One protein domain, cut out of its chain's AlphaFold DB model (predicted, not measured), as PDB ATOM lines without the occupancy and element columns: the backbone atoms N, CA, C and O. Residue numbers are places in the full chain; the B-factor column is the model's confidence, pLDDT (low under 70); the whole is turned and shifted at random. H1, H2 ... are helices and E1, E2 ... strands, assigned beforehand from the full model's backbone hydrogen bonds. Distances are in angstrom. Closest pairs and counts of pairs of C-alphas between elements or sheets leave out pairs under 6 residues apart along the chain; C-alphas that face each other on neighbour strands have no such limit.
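AT A GLANCE: This is residues 3 to 107 of the 109 residues of an uncharacterized protein of Mycolicibacterium sp. NCC-Tsukiji (UniProt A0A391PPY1). A long, twisted ribbon of strands runs along a rod, with the hairpin of E2 and E3 as its spine, E1 along one edge and E6 and E7 one after the other along the other edge. At one end of the rod is a small head, the hairpin of E4 and E5 with H2; the loop of residues 39 to 47 makes the other end, and H1 lies near the head end of the ribbon. The 105 printed residues have two named helices and seven named strands, in the order E1 H1 E2 E3 E4 E5 H2 E6 E7; the class is mixed, and both sheets, one of five strands and one of two, are antiparallel. The whole is extended, with a radius of gyration of the C-alphas of 20.7 A and spans of 70 by 26 by 20 A.

HOW THE PARTS SIT: Begin with E2, residues 26 to 38, and E3, residues 48 to 61, a hairpin at 163 degrees; look for N 34 and O 52, 2.9 A apart. On the other side of E2 from E3 you find E1, residues 8 to 11, antiparallel, with N 10 and O 27 at 2.8 A. On the other side of E3 from E2 are E6, residues 93 to 98, and E7, residues 102 to 106, both antiparallel to E3: check N 59 and O 95 at 2.9 A, and N 51 and O 104 at 2.8 A. Pairing is staggered: E3 pairs with E7 over its residues 49 to 53 and with E6 over 56 to 61. Residues 3 to 4 also pair with residues 32 to 33 of E2, antiparallel. E4, residues 68 to 71, and E5, residues 74 to 77, form a second hairpin, with N 71 and O 74 at 2.8 A. H1, residues 18 to 23, only just is not on the branched sheet, with 4 pairs of C-alphas within 10 A; its closest C-alpha pair with E4 is His 22 and Thr 69, 7.8 A. H2, residues 78 to 86, is not on that sheet, and H1 and H2 are apart. In both helices every O i to N i+4 pair is within hydrogen-bond range.

IN THESE COORDINATES: Find C-alpha 26 at (31.086, -0.118, -11.813); from there E2 runs 38.3 A to C-alpha 38 at (-0.664, 1.621, 9.585). E3 returns over 41.6 A, E6 spans 16.8 A, E7 13.4 A and H2 12.2 A. E7 ends at C-alpha 106, (4.071, -6.592, 6.072).

THE WHOLE: The two C-alphas farthest apart are those of Pro 43 and Ala 87, 71.1 A. The printed part has no cut and no long link. Its mean pLDDT is 93.3, and no printed residue is under 70.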
ATOM      1  N   PHE A   3      12.688   8.199   2.808       96.94
ATOM      2  CA  PHE A   3      14.066   7.854   3.150       96.94
ATOM      3  C   PHE A   3      14.941   7.779   1.898       96.94
ATOM      4  O   PHE A   3      14.446   7.607   0.781       96.94
ATOM      5  N   ARG A   4      16.256   7.885   2.107       97.62
ATOM      6  CA  ARG A   4      17.272   7.615   1.093       97.62
ATOM      7  C   ARG A   4      18.563   7.140   1.754       97.62
ATOM      8  O   ARG A   4      18.943   7.682   2.791       97.62
ATOM      9  N   THR A   5      19.229   6.154   1.168       97.50
ATOM     10  CA  THR A   5      20.581   5.746   1.573       97.50
ATOM     11  C   THR A   5      21.634   6.697   1.004       97.50
ATOM     12  O   THR A   5      21.367   7.458   0.070       97.50
ATOM     13  N   GLY A   6      22.864   6.614   1.518       97.69
ATOM     14  CA  GLY A   6      24.021   7.148   0.796       97.69
ATOM     15  C   GLY A   6      24.178   6.499  -0.584       97.69
ATOM     16  O   GLY A   6      23.523   5.492  -0.881       97.69
ATOM     17  N   TRP A   7      25.022   7.109  -1.413       97.31
ATOM     18  CA  TRP A   7      25.557   6.459  -2.605       97.31
ATOM     19  C   TRP A   7      26.715   5.559  -2.194       97.31
ATOM     20  O   TRP A   7      27.534   5.972  -1.372       97.31
ATOM     21  N   ASP A   8      26.749   4.350  -2.739       96.94
ATOM     22  CA  ASP A   8      27.839   3.405  -2.532       96.94
ATOM     23  C   ASP A   8      28.242   2.771  -3.862       96.94
ATOM     24  O   ASP A   8      27.384   2.506  -4.710       96.94
ATOM     25  N   GLY A   9      29.540   2.543  -4.029       94.44
ATOM     26  CA  GLY A   9      30.099   1.999  -5.257       94.44
ATOM     27  C   GLY A   9      29.816   0.504  -5.365       94.44
ATOM     28  O   GLY A   9      30.062  -0.263  -4.434       94.44
ATOM     29  N   TYR A  10      29.338   0.071  -6.525       92.38
ATOM     30  CA  TYR A  10      29.094  -1.329  -6.834       92.38
ATOM     31  C   TYR A  10      29.803  -1.719  -8.124       92.38
ATOM     32  O   TYR A  10      29.486  -1.214  -9.201       92.38
ATOM     33  N   TYR A  11      30.745  -2.655  -8.013       92.25
ATOM     34  CA  TYR A  11      31.399  -3.268  -9.162       92.25
ATOM     35  C   TYR A  11      30.673  -4.550  -9.550       92.25
ATOM     36  O   TYR A  11      30.449  -5.429  -8.717       92.25
ATOM     37  N   MET A  12      30.322  -4.646 -10.830       92.12
ATOM     38  CA  MET A  12      29.734  -5.847 -11.403       92.12
ATOM     39  C   MET A  12      30.758  -6.981 -11.340       92.12
ATOM     40  O   MET A  12      31.920  -6.810 -11.700       92.12
ATOM     41  N   ASP A  13      30.324  -8.146 -10.882       92.62
ATOM     42  CA  ASP A  13      31.139  -9.357 -10.904       92.62
ATOM     43  C   ASP A  13      31.236  -9.894 -12.342       92.62
ATOM     44  O   ASP A  13      30.213 -10.023 -13.025       92.62
ATOM     45  N   ALA A  14      32.453 -10.168 -12.817       89.94
ATOM     46  CA  ALA A  14      32.702 -10.541 -14.211       89.94
ATOM     47  C   ALA A  14      32.147 -11.933 -14.554       89.94
ATOM     48  O   ALA A  14      31.758 -12.181 -15.695       89.94
ATOM     49  N   GLU A  15      32.081 -12.836 -13.578       91.56
ATOM     50  CA  GLU A  15      31.553 -14.185 -13.742       91.56
ATOM     51  C   GLU A  15      30.022 -14.220 -13.651       91.56
ATOM     52  O   GLU A  15      29.369 -14.904 -14.441       91.56
ATOM     53  N   ALA A  16      29.436 -13.490 -12.701       94.62
ATOM     54  CA  ALA A  16      27.995 -13.467 -12.478       94.62
ATOM     55  C   ALA A  16      27.256 -12.534 -13.447       94.62
ATOM     56  O   ALA A  16      26.109 -12.815 -13.799       94.62
ATOM     57  N   ASN A  17      27.888 -11.437 -13.882       93.06
ATOM     58  CA  ASN A  17      27.279 -10.408 -14.731       93.06
ATOM     59  C   ASN A  17      28.237  -9.936 -15.848       93.06
ATOM     60  O   ASN A  17      28.538  -8.742 -15.926       93.06
ATOM     61  N   PRO A  18      28.689 -10.830 -16.749       91.81
ATOM     62  CA  PRO A  18      29.718 -10.516 -17.747       91.81
ATOM     63  C   PRO A  18      29.337  -9.351 -18.670       91.81
ATOM     64  O   PRO A  18      30.166  -8.491 -18.960       91.81
ATOM     65  N   ASP A  19      28.073  -9.278 -19.097       92.56
ATOM     66  CA  ASP A  19      27.609  -8.214 -19.991       92.56
ATOM     67  C   ASP A  19      27.669  -6.841 -19.310       92.56
ATOM     68  O   ASP A  19      28.171  -5.876 -19.884       92.56
ATOM     69  N   TRP A  20      27.208  -6.751 -18.059       90.62
ATOM     70  CA  TRP A  20      27.249  -5.507 -17.287       90.62
ATOM     71  C   TRP A  20      28.679  -5.133 -16.896       90.62
ATOM     72  O   TRP A  20      29.040  -3.959 -16.958       90.62
ATOM     73  N   TYR A  21      29.513  -6.119 -16.568       90.88
ATOM     74  CA  TYR A  21      30.930  -5.904 -16.298       90.88
ATOM     75  C   TYR A  21      31.645  -5.251 -17.486       90.88
ATOM     76  O   TYR A  21      32.349  -4.264 -17.309       90.88
ATOM     77  N   HIS A  22      31.421  -5.743 -18.706       88.50
ATOM     78  CA  HIS A  22      32.054  -5.169 -19.895       88.50
ATOM     79  C   HIS A  22      31.396  -3.876 -20.391       88.50
ATOM     80  O   HIS A  22      32.071  -3.065 -21.020       88.50
ATOM     81  N   ALA A  23      30.099  -3.678 -20.142       87.50
ATOM     82  CA  ALA A  23      29.381  -2.494 -20.608       87.50
ATOM     83  C   ALA A  23      29.585  -1.269 -19.706       87.50
ATOM     84  O   ALA A  23      29.728  -0.160 -20.215       87.50
ATOM     85  N   VAL A  24      29.563  -1.461 -18.386       88.19
ATOM     86  CA  VAL A  24      29.629  -0.366 -17.402       88.19
ATOM     87  C   VAL A  24      30.677  -0.591 -16.320       88.19
ATOM     88  O   VAL A  24      31.236   0.372 -15.815       88.19
ATOM     89  N   GLY A  25      31.000  -1.840 -15.978       89.81
ATOM     90  CA  GLY A  25      31.992  -2.146 -14.950       89.81
ATOM     91  C   GLY A  25      31.477  -1.839 -13.546       89.81
ATOM     92  O   GLY A  25      31.018  -2.746 -12.855       89.81
ATOM     93  N   GLY A  26      31.548  -0.578 -13.122       91.44
ATOM     94  CA  GLY A  26      31.086  -0.118 -11.813       91.44
ATOM     95  C   GLY A  26      30.077   1.019 -11.921       91.44
ATOM     96  O   GLY A  26      30.081   1.765 -12.889       91.44
ATOM     97  N   VAL A  27      29.201   1.138 -10.925       93.81
ATOM     98  CA  VAL A  27      28.258   2.256 -10.786       93.81
ATOM     99  C   VAL A  27      28.108   2.633  -9.318       93.81
ATOM    100  O   VAL A  27      28.257   1.781  -8.444       93.81
ATOM    101  N   ASP A  28      27.729   3.874  -9.036       95.94
ATOM    102  CA  ASP A  28      27.226   4.250  -7.719       95.94
ATOM    103  C   ASP A  28      25.745   3.878  -7.600       95.94
ATOM    104  O   ASP A  28      24.953   4.097  -8.521       95.94
ATOM    105  N   MET A  29      25.341   3.345  -6.446       96.81
ATOM    106  CA  MET A  29      23.965   2.926  -6.158       96.81
ATOM    107  C   MET A  29      23.386   3.634  -4.928       96.81
ATOM    108  O   MET A  29      24.062   3.806  -3.918       96.81
ATOM    109  N   SER A  30      22.105   4.011  -4.976       98.00
ATOM    110  CA  SER A  30      21.374   4.583  -3.834       98.00
ATOM    111  C   SER A  30      19.914   4.133  -3.834       98.00
ATOM    112  O   SER A  30      19.237   4.177  -4.861       98.00
ATOM    113  N   VAL A  31      19.394   3.735  -2.672       98.06
ATOM    114  CA  VAL A  31      17.988   3.348  -2.504       98.06
ATOM    115  C   VAL A  31      17.210   4.510  -1.911       98.06
ATOM    116  O   VAL A  31      17.582   5.046  -0.869       98.06
ATOM    117  N   GLY A  32      16.111   4.884  -2.559       98.00
ATOM    118  CA  GLY A  32      15.168   5.884  -2.064       98.00
ATOM    119  C   GLY A  32      13.756   5.322  -1.996       98.00
ATOM    120  O   GLY A  32      13.414   4.409  -2.747       98.00
ATOM    121  N   GLY A  33      12.926   5.855  -1.103       97.69
ATOM    122  CA  GLY A  33      11.557   5.374  -0.977       97.69
ATOM    123  C   GLY A  33      10.707   6.096   0.056       97.69
ATOM    124  O   GLY A  33      11.122   7.083   0.670       97.69
ATOM    125  N   VAL A  34       9.500   5.572   0.255       98.19
ATOM    126  CA  VAL A  34       8.530   6.041   1.243       98.19
ATOM    127  C   VAL A  34       8.029   4.863   2.067       98.19
ATOM    128  O   VAL A  34       7.668   3.818   1.540       98.19
ATOM    129  N   VAL A  35       7.986   5.060   3.382       97.25
ATOM    130  CA  VAL A  35       7.420   4.136   4.364       97.25
ATOM    131  C   VAL A  35       6.103   4.702   4.889       97.25
ATOM    132  O   VAL A  35       6.074   5.814   5.426       97.25
ATOM    133  N   THR A  36       5.029   3.930   4.793       97.75
ATOM    134  CA  THR A  36       3.722   4.231   5.383       97.75
ATOM    135  C   THR A  36       3.430   3.219   6.482       97.75
ATOM    136  O   THR A  36       3.452   2.014   6.244       97.75
ATOM    137  N   VAL A  37       3.168   3.707   7.694       96.31
ATOM    138  CA  VAL A  37       2.867   2.868   8.861       96.31
ATOM    139  C   VAL A  37       1.373   2.939   9.142       96.31
ATOM    140  O   VAL A  37       0.815   4.027   9.279       96.31
ATOM    141  N   TYR A  38       0.741   1.778   9.245       95.50
ATOM    142  CA  TYR A  38      -0.664   1.621   9.585       95.50
ATOM    143  C   TYR A  38      -0.805   1.084  11.014       95.50
ATOM    144  O   TYR A  38       0.083   0.370  11.496       95.50
ATOM    145  N   PRO A  39      -1.924   1.387  11.695       94.44
ATOM    146  CA  PRO A  39      -2.280   0.707  12.932       94.44
ATOM    147  C   PRO A  39      -2.281  -0.822  12.761       94.44
ATOM    148  O   PRO A  39      -2.450  -1.311  11.642       94.44
ATOM    149  N   PRO A  40      -2.124  -1.580  13.858       93.12
ATOM    150  CA  PRO A  40      -2.288  -3.027  13.833       93.12
ATOM    151  C   PRO A  40      -3.677  -3.435  13.333       93.12
ATOM    152  O   PRO A  40      -4.676  -2.826  13.718       93.12
ATOM    153  N   ASP A  41      -3.746  -4.515  12.555       87.94
ATOM    154  CA  ASP A  41      -5.027  -5.078  12.101       87.94
ATOM    155  C   ASP A  41      -5.819  -5.715  13.263       87.94
ATOM    156  O   ASP A  41      -7.042  -5.846  13.202       87.94
ATOM    157  N   THR A  42      -5.131  -6.092  14.348       91.38
ATOM    158  CA  THR A  42      -5.718  -6.634  15.581       91.38
ATOM    159  C   THR A  42      -5.295  -5.819  16.811       91.38
ATOM    160  O   THR A  42      -4.133  -5.419  16.910       91.38
ATOM    161  N   PRO A  43      -6.193  -5.575  17.793       92.38
ATOM    162  CA  PRO A  43      -5.833  -4.862  19.017       92.38
ATOM    163  C   PRO A  43      -4.657  -5.523  19.748       92.38
ATOM    164  O   PRO A  43      -4.704  -6.707  20.073       92.38
ATOM    165  N   GLY A  44      -3.603  -4.747  20.006       90.81
ATOM    166  CA  GLY A  44      -2.369  -5.230  20.638       90.81
ATOM    167  C   GLY A  44      -1.391  -5.949  19.698       90.81
ATOM    168  O   GLY A  44      -0.329  -6.364  20.154       90.81
ATOM    169  N   GLY A  45      -1.717  -6.092  18.408       92.19
ATOM    170  CA  GLY A  45      -0.816  -6.635  17.391       92.19
ATOM    171  C   GLY A  45       0.288  -5.655  16.964       92.19
ATOM    172  O   GLY A  45       0.279  -4.488  17.368       92.19
ATOM    173  N   PRO A  46       1.249  -6.100  16.135       93.56
ATOM    174  CA  PRO A  46       2.261  -5.216  15.571       93.56
ATOM    175  C   PRO A  46       1.669  -4.307  14.477       93.56
ATOM    176  O   PRO A  46       0.693  -4.685  13.825       93.56
ATOM    177  N   PRO A  47       2.251  -3.116  14.238       93.94
ATOM    178  CA  PRO A  47       1.833  -2.257  13.135       93.94
ATOM    179  C   PRO A  47       2.154  -2.903  11.783       93.94
ATOM    180  O   PRO A  47       3.141  -3.632  11.645       93.94
ATOM    181  N   ARG A  48       1.353  -2.581  10.766       95.19
ATOM    182  CA  ARG A  48       1.647  -2.942   9.376       95.19
ATOM    183  C   ARG A  48       2.409  -1.809   8.700       95.19
ATOM    184  O   ARG A  48       2.088  -0.638   8.882       95.19
ATOM    185  N   VAL A  49       3.398  -2.153   7.891       95.75
ATOM    186  CA  VAL A  49       4.201  -1.214   7.115       95.75
ATOM    187  C   VAL A  49       4.034  -1.511   5.630       95.75
ATOM    188  O   VAL A  49       4.076  -2.666   5.217       95.75
ATOM    189  N   HIS A  50       3.855  -0.449   4.852       96.75
ATOM    190  CA  HIS A  50       3.931  -0.446   3.397       96.75
ATOM    191  C   HIS A  50       5.151   0.374   2.981       96.75
ATOM    192  O   HIS A  50       5.286   1.525   3.406       96.75
ATOM    193  N   VAL A  51       6.042  -0.206   2.187       97.25
ATOM    194  CA  VAL A  51       7.240   0.458   1.670       97.25
ATOM    195  C   VAL A  51       7.204   0.427   0.158       97.25
ATOM    196  O   VAL A  51       7.128  -0.644  -0.432       97.25
ATOM    197  N   GLU A  52       7.335   1.594  -0.455       98.38
ATOM    198  CA  GLU A  52       7.645   1.731  -1.873       98.38
ATOM    199  C   GLU A  52       9.085   2.219  -1.983       98.38
ATOM    200  O   GLU A  52       9.460   3.208  -1.348       98.38
ATOM    201  N   SER A  53       9.913   1.510  -2.743       98.00
ATOM    202  CA  SER A  53      11.338   1.818  -2.862       98.00
ATOM    203  C   SER A  53      11.857   1.601  -4.277       98.00
ATOM    204  O   SER A  53      11.301   0.819  -5.043       98.00
ATOM    205  N   GLN A  54      12.923   2.311  -4.626       98.19
ATOM    206  CA  GLN A  54      13.569   2.252  -5.929       98.19
ATOM    207  C   GLN A  54      15.083   2.316  -5.747       98.19
ATOM    208  O   GLN A  54      15.592   3.105  -4.943       98.19
ATOM    209  N   VAL A  55      15.799   1.493  -6.508       97.75
ATOM    210  CA  VAL A  55      17.254   1.564  -6.627       97.75
ATOM    211  C   VAL A  55      17.581   2.554  -7.736       97.75
ATOM    212  O   VAL A  55      17.054   2.435  -8.837       97.75
ATOM    213  N   ASN A  56      18.451   3.511  -7.452       97.50
ATOM    214  CA  ASN A  56      18.977   4.467  -8.417       97.50
ATOM    215  C   ASN A  56      20.441   4.132  -8.674       97.50
ATOM    216  O   ASN A  56      21.156   3.798  -7.728       97.50
ATOM    217  N   VAL A  57      20.865   4.251  -9.926       96.44
ATOM    218  CA  VAL A  57      22.256   4.084 -10.343       96.44
ATOM    219  C   VAL A  57      22.740   5.344 -11.044       96.44
ATOM    220  O   VAL A  57      21.965   5.986 -11.760       96.44
ATOM    221  N   ALA A  58      24.000   5.697 -10.830       95.94
ATOM    222  CA  ALA A  58      24.673   6.774 -11.536       95.94
ATOM    223  C   ALA A  58      26.146   6.421 -11.760       95.94
ATOM    224  O   ALA A  58      26.741   5.745 -10.928       95.94
ATOM    225  N   ASP A  59      26.722   6.877 -12.866       92.88
ATOM    226  CA  ASP A  59      28.164   6.805 -13.102       92.88
ATOM    227  C   ASP A  59      28.605   7.896 -14.088       92.88
ATOM    228  O   ASP A  59      27.839   8.316 -14.962       92.88
ATOM    229  N   GLN A  60      29.845   8.355 -13.938       89.94
ATOM    230  CA  GLN A  60      30.537   9.147 -14.949       89.94
ATOM    231  C   GLN A  60      31.492   8.212 -15.679       89.94
ATOM    232  O   GLN A  60      32.630   8.025 -15.252       89.94
ATOM    233  N   TYR A  61      31.024   7.638 -16.786       84.75
ATOM    234  CA  TYR A  61      31.816   6.706 -17.572       84.75
ATOM    235  C   TYR A  61      32.937   7.471 -18.280       84.75
ATOM    236  O   TYR A  61      32.714   8.129 -19.305       84.75
ATOM    237  N   ASN A  62      34.121   7.431 -17.673       86.00
ATOM    238  CA  ASN A  62      35.248   8.310 -17.955       86.00
ATOM    239  C   ASN A  62      36.546   7.534 -18.230       86.00
ATOM    240  O   ASN A  62      36.621   6.322 -18.026       86.00
ATOM    241  N   TRP A  63      37.583   8.251 -18.667       85.44
ATOM    242  CA  TRP A  63      38.922   7.698 -18.905       85.44
ATOM    243  C   TRP A  63      39.916   8.081 -17.797       85.44
ATOM    244  O   TRP A  63      41.016   8.563 -18.085       85.44
ATOM    245  N   ASP A  64      39.531   7.929 -16.527       81.38
ATOM    246  CA  ASP A  64      40.425   8.223 -15.396       81.38
ATOM    247  C   ASP A  64      41.675   7.340 -15.428       81.38
ATOM    248  O   ASP A  64      41.576   6.141 -15.196       81.38
ATOM    249  N   GLU A  65      42.852   7.940 -15.626       78.06
ATOM    250  CA  GLU A  65      44.111   7.206 -15.772       78.06
ATOM    251  C   GLU A  65      44.329   6.130 -14.693       78.06
ATOM    252  O   GLU A  65      44.333   6.404 -13.490       78.06
ATOM    253  N   GLY A  66      44.622   4.908 -15.146       81.69
ATOM    254  CA  GLY A  66      45.071   3.806 -14.294       81.69
ATOM    255  C   GLY A  66      44.139   2.596 -14.263       81.69
ATOM    256  O   GLY A  66      44.465   1.626 -13.578       81.69
ATOM    257  N   LYS A  67      43.021   2.617 -14.998       83.38
ATOM    258  CA  LYS A  67      42.128   1.473 -15.185       83.38
ATOM    259  C   LYS A  67      42.459   0.754 -16.500       83.38
ATOM    260  O   LYS A  67      42.963   1.313 -17.479       83.38
ATOM    261  N   GLU A  68      42.186  -0.545 -16.510       89.25
ATOM    262  CA  GLU A  68      42.263  -1.378 -17.705       89.25
ATOM    263  C   GLU A  68      41.185  -2.458 -17.665       89.25
ATOM    264  O   GLU A  68      40.810  -2.948 -16.601       89.25
ATOM    265  N   THR A  69      40.689  -2.840 -18.840       87.50
ATOM    266  CA  THR A  69      39.725  -3.929 -18.998       87.50
ATOM    267  C   THR A  69      40.270  -4.955 -19.973       87.50
ATOM    268  O   THR A  69      40.711  -4.631 -21.079       87.50
ATOM    269  N   LYS A  70      40.214  -6.228 -19.579       88.62
ATOM    270  CA  LYS A  70      40.610  -7.336 -20.442       88.62
ATOM    271  C   LYS A  70      39.417  -7.840 -21.244       88.62
ATOM    272  O   LYS A  70      38.415  -8.269 -20.677       88.62
ATOM    273  N   VAL A  71      39.559  -7.852 -22.565       86.50
ATOM    274  CA  VAL A  71      38.574  -8.380 -23.512       86.50
ATOM    275  C   VAL A  71      39.245  -9.482 -24.327       86.50
ATOM    276  O   VAL A  71      39.937  -9.243 -25.319       86.50
ATOM    277  N   GLY A  72      39.087 -10.725 -23.866       87.00
ATOM    278  CA  GLY A  72      39.764 -11.882 -24.452       87.00
ATOM    279  C   GLY A  72      41.297 -11.724 -24.428       87.00
ATOM    280  O   GLY A  72      41.873 -11.615 -23.340       87.00
ATOM    281  N   PRO A  73      41.987 -11.744 -25.586       91.56
ATOM    282  CA  PRO A  73      43.438 -11.569 -25.655       91.56
ATOM    283  C   PRO A  73      43.891 -10.099 -25.637       91.56
ATOM    284  O   PRO A  73      45.095  -9.853 -25.649       91.56
ATOM    285  N   ILE A  74      42.964  -9.137 -25.650       93.75
ATOM    286  CA  ILE A  74      43.259  -7.702 -25.732       93.75
ATOM    287  C   ILE A  74      43.075  -7.075 -24.350       93.75
ATOM    288  O   ILE A  74      42.100  -7.364 -23.658       93.75
ATOM    289  N   THR A  75      43.995  -6.194 -23.968       93.56
ATOM    290  CA  THR A  75      43.821  -5.275 -22.838       93.56
ATOM    291  C   THR A  75      43.547  -3.891 -23.403       93.56
ATOM    292  O   THR A  75      44.301  -3.425 -24.256       93.56
ATOM    293  N   ILE A  76      42.464  -3.264 -22.953       91.31
ATOM    294  CA  ILE A  76      42.093  -1.894 -23.303       91.31
ATOM    295  C   ILE A  76      42.353  -1.032 -22.073       91.31
ATOM    296  O   ILE A  76      41.804  -1.306 -21.005       91.31
ATOM    297  N   THR A  77      43.197  -0.017 -22.218       92.88
ATOM    298  CA  THR A  77      43.509   0.946 -21.154       92.88
ATOM    299  C   THR A  77      42.729   2.246 -21.344       92.88
ATOM    300  O   THR A  77      42.320   2.569 -22.463       92.88
ATOM    301  N   ASP A  78      42.591   3.057 -20.294       90.75
ATOM    302  CA  ASP A  78      41.972   4.390 -20.424       90.75
ATOM    303  C   ASP A  78      42.712   5.286 -21.419       90.75
ATOM    304  O   ASP A  78      42.105   6.087 -22.128       90.75
ATOM    305  N   LYS A  79      44.033   5.111 -21.541       92.25
ATOM    306  CA  LYS A  79      44.839   5.826 -22.534       92.25
ATOM    307  C   LYS A  79      44.428   5.467 -23.960       92.25
ATOM    308  O   LYS A  79      44.384   6.352 -24.817       92.25
ATOM    309  N   ASP A  80      44.125   4.196 -24.217       93.62
ATOM    310  CA  ASP A  80      43.627   3.757 -25.522       93.62
ATOM    311  C   ASP A  80      42.265   4.400 -25.810       93.62
ATOM    312  O   ASP A  80      42.061   4.954 -26.891       93.62
ATOM    313  N   MET A  81      41.368   4.420 -24.818       93.62
ATOM    314  CA  MET A  81      40.045   5.037 -24.944       93.62
ATOM    315  C   MET A  81      40.107   6.559 -25.132       93.62
ATOM    316  O   MET A  81      39.427   7.095 -26.010       93.62
ATOM    317  N   GLY A  82      40.989   7.260 -24.415       92.50
ATOM    318  CA  GLY A  82      41.257   8.686 -24.619       92.50
ATOM    319  C   GLY A  82      41.835   8.990 -26.009       92.50
ATOM    320  O   GLY A  82      41.472   9.987 -26.648       92.50
ATOM    321  N   GLY A  83      42.679   8.094 -26.535       94.25
ATOM    322  CA  GLY A  83      43.160   8.143 -27.916       94.25
ATOM    323  C   GLY A  83      42.026   7.992 -28.933       94.25
ATOM    324  O   GLY A  83      41.904   8.805 -29.854       94.25
ATOM    325  N   LEU A  84      41.148   7.004 -28.734       94.75
ATOM    326  CA  LEU A  84      39.960   6.798 -29.566       94.75
ATOM    327  C   LEU A  84      39.008   7.995 -29.503       94.75
ATOM    328  O   LEU A  84      38.492   8.410 -30.538       94.75
ATOM    329  N   GLN A  85      38.811   8.601 -28.332       95.25
ATOM    330  CA  GLN A  85      37.989   9.803 -28.187       95.25
ATOM    331  C   GLN A  85      38.560  10.986 -28.964       95.25
ATOM    332  O   GLN A  85      37.827  11.661 -29.687       95.25
ATOM    333  N   THR A  86      39.875  11.196 -28.893       95.25
ATOM    334  CA  THR A  86      40.560  12.240 -29.673       95.25
ATOM    335  C   THR A  86      40.411  12.011 -31.180       95.25
ATOM    336  O   THR A  86      40.244  12.961 -31.942       95.25
ATOM    337  N   ALA A  87      40.412  10.749 -31.616       97.19
ATOM    338  CA  ALA A  87      40.162  10.363 -33.004       97.19
ATOM    339  C   ALA A  87      38.669  10.400 -33.408       97.19
ATOM    340  O   ALA A  87      38.350  10.138 -34.567       97.19
ATOM    341  N   GLY A  88      37.753  10.708 -32.481       96.19
ATOM    342  CA  GLY A  88      36.305  10.733 -32.716       96.19
ATOM    343  C   GLY A  88      35.633   9.354 -32.753       96.19
ATOM    344  O   GLY A  88      34.529   9.231 -33.276       96.19
ATOM    345  N   MET A  89      36.292   8.320 -32.225       95.31
ATOM    346  CA  MET A  89      35.835   6.923 -32.224       95.31
ATOM    347  C   MET A  89      35.282   6.449 -30.872       95.31
ATOM    348  O   MET A  89      34.611   5.421 -30.826       95.31
ATOM    349  N   ALA A  90      35.540   7.182 -29.789       92.50
ATOM    350  CA  ALA A  90      34.990   6.920 -28.459       92.50
ATOM    351  C   ALA A  90      34.498   8.218 -27.805       92.50
ATOM    352  O   ALA A  90      34.758   9.320 -28.298       92.50
ATOM    353  N   ARG A  91      33.746   8.089 -26.713       92.19
ATOM    354  CA  ARG A  91      33.213   9.222 -25.958       92.19
ATOM    355  C   ARG A  91      32.886   8.802 -24.524       92.19
ATOM    356  O   ARG A  91      32.284   7.750 -24.342       92.19
ATOM    357  N   GLU A  92      33.220   9.654 -23.565       91.50
ATOM    358  CA  GLU A  92      32.723   9.603 -22.182       91.50
ATOM    359  C   GLU A  92      31.229   9.940 -22.114       91.50
ATOM    360  O   GLU A  92      30.731  10.782 -22.871       91.50
ATOM    361  N   PHE A  93      30.499   9.314 -21.197       91.50
ATOM    362  CA  PHE A  93      29.069   9.561 -21.033       91.50
ATOM    363  C   PHE A  93      28.627   9.417 -19.582       91.50
ATOM    364  O   PHE A  93      29.248   8.734 -18.777       91.50
ATOM    365  N   GLU A  94      27.517  10.068 -19.255       94.38
ATOM    366  CA  GLU A  94      26.861   9.887 -17.968       94.38
ATOM    367  C   GLU A  94      25.892   8.711 -18.050       94.38
ATOM    368  O   GLU A  94      25.093   8.595 -18.987       94.38
ATOM    369  N   ILE A  95      25.947   7.850 -17.042       93.50
ATOM    370  CA  ILE A  95      24.979   6.786 -16.825       93.50
ATOM    371  C   ILE A  95      24.064   7.248 -15.703       93.50
ATOM    372  O   ILE A  95      24.516   7.664 -14.639       93.50
ATOM    373  N   ALA A  96      22.762   7.144 -15.932       95.69
ATOM    374  CA  ALA A  96      21.758   7.306 -14.899       95.69
ATOM    375  C   ALA A  96      20.634   6.306 -15.144       95.69
ATOM    376  O   ALA A  96      20.212   6.082 -16.281       95.69
ATOM    377  N   GLY A  97      20.129   5.711 -14.073       95.19
ATOM    378  CA  GLY A  97      19.052   4.742 -14.164       95.19
ATOM    379  C   GLY A  97      18.318   4.586 -12.850       95.19
ATOM    380  O   GLY A  97      18.817   4.941 -11.783       95.19
ATOM    381  N   ALA A  98      17.117   4.033 -12.935       96.94
ATOM    382  CA  ALA A  98      16.341   3.683 -11.766       96.94
ATOM    383  C   ALA A  98      15.582   2.380 -12.023       96.94
ATOM    384  O   ALA A  98      15.091   2.146 -13.129       96.94
ATOM    385  N   SER A  99      15.503   1.518 -11.012       96.88
ATOM    386  CA  SER A  99      14.736   0.275 -11.090       96.88
ATOM    387  C   SER A  99      13.241   0.564 -11.222       96.88
ATOM    388  O   SER A  99      12.785   1.680 -10.998       96.88
ATOM    389  N   SER A 100      12.420  -0.445 -11.488       98.12
ATOM    390  CA  SER A 100      10.995  -0.330 -11.155       98.12
ATOM    391  C   SER A 100      10.815  -0.119  -9.645       98.12
ATOM    392  O   SER A 100      11.700  -0.459  -8.852       98.12
ATOM    393  N   VAL A 101       9.662   0.420  -9.242       98.06
ATOM    394  CA  VAL A 101       9.303   0.507  -7.822       98.06
ATOM    395  C   VAL A 101       9.084  -0.902  -7.275       98.06
ATOM    396  O   VAL A 101       8.300  -1.677  -7.822       98.06
ATOM    397  N   ALA A 102       9.789  -1.225  -6.197       97.75
ATOM    398  CA  ALA A 102       9.576  -2.414  -5.394       97.75
ATOM    399  C   ALA A 102       8.669  -2.072  -4.209       97.75
ATOM    400  O   ALA A 102       8.921  -1.105  -3.481       97.75
ATOM    401  N   THR A 103       7.641  -2.894  -4.005       97.69
ATOM    402  CA  THR A 103       6.680  -2.743  -2.912       97.69
ATOM    403  C   THR A 103       6.867  -3.848  -1.881       97.69
ATOM    404  O   THR A 103       6.965  -5.026  -2.227       97.69
ATOM    405  N   TYR A 104       6.878  -3.469  -0.607       95.94
ATOM    406  CA  TYR A 104       6.816  -4.385   0.523       95.94
ATOM    407  C   TYR A 104       5.617  -4.040   1.403       95.94
ATOM    408  O   TYR A 104       5.489  -2.907   1.856       95.94
ATOM    409  N   ASP A 105       4.792  -5.038   1.704       95.94
ATOM    410  CA  ASP A 105       3.692  -4.942   2.660       95.94
ATOM    411  C   ASP A 105       3.852  -6.020   3.727       95.94
ATOM    412  O   ASP A 105       3.877  -7.214   3.420       95.94
ATOM    413  N   GLY A 106       3.941  -5.619   4.994       92.62
ATOM    414  CA  GLY A 106       4.071  -6.592   6.072       92.62
ATOM    415  C   GLY A 106       4.346  -6.003   7.445       92.62
ATOM    416  O   GLY A 106       4.222  -4.803   7.679       92.62
ATOM    417  N   VAL A 107       4.703  -6.885   8.374       90.06
ATOM    418  CA  VAL A 107       5.144  -6.512   9.719       90.06
ATOM    419  C   VAL A 107       6.648  -6.223   9.668       90.06
ATOM    420  O   VAL A 107       7.387  -7.079   9.175       90.06
TER     421      VAL A 107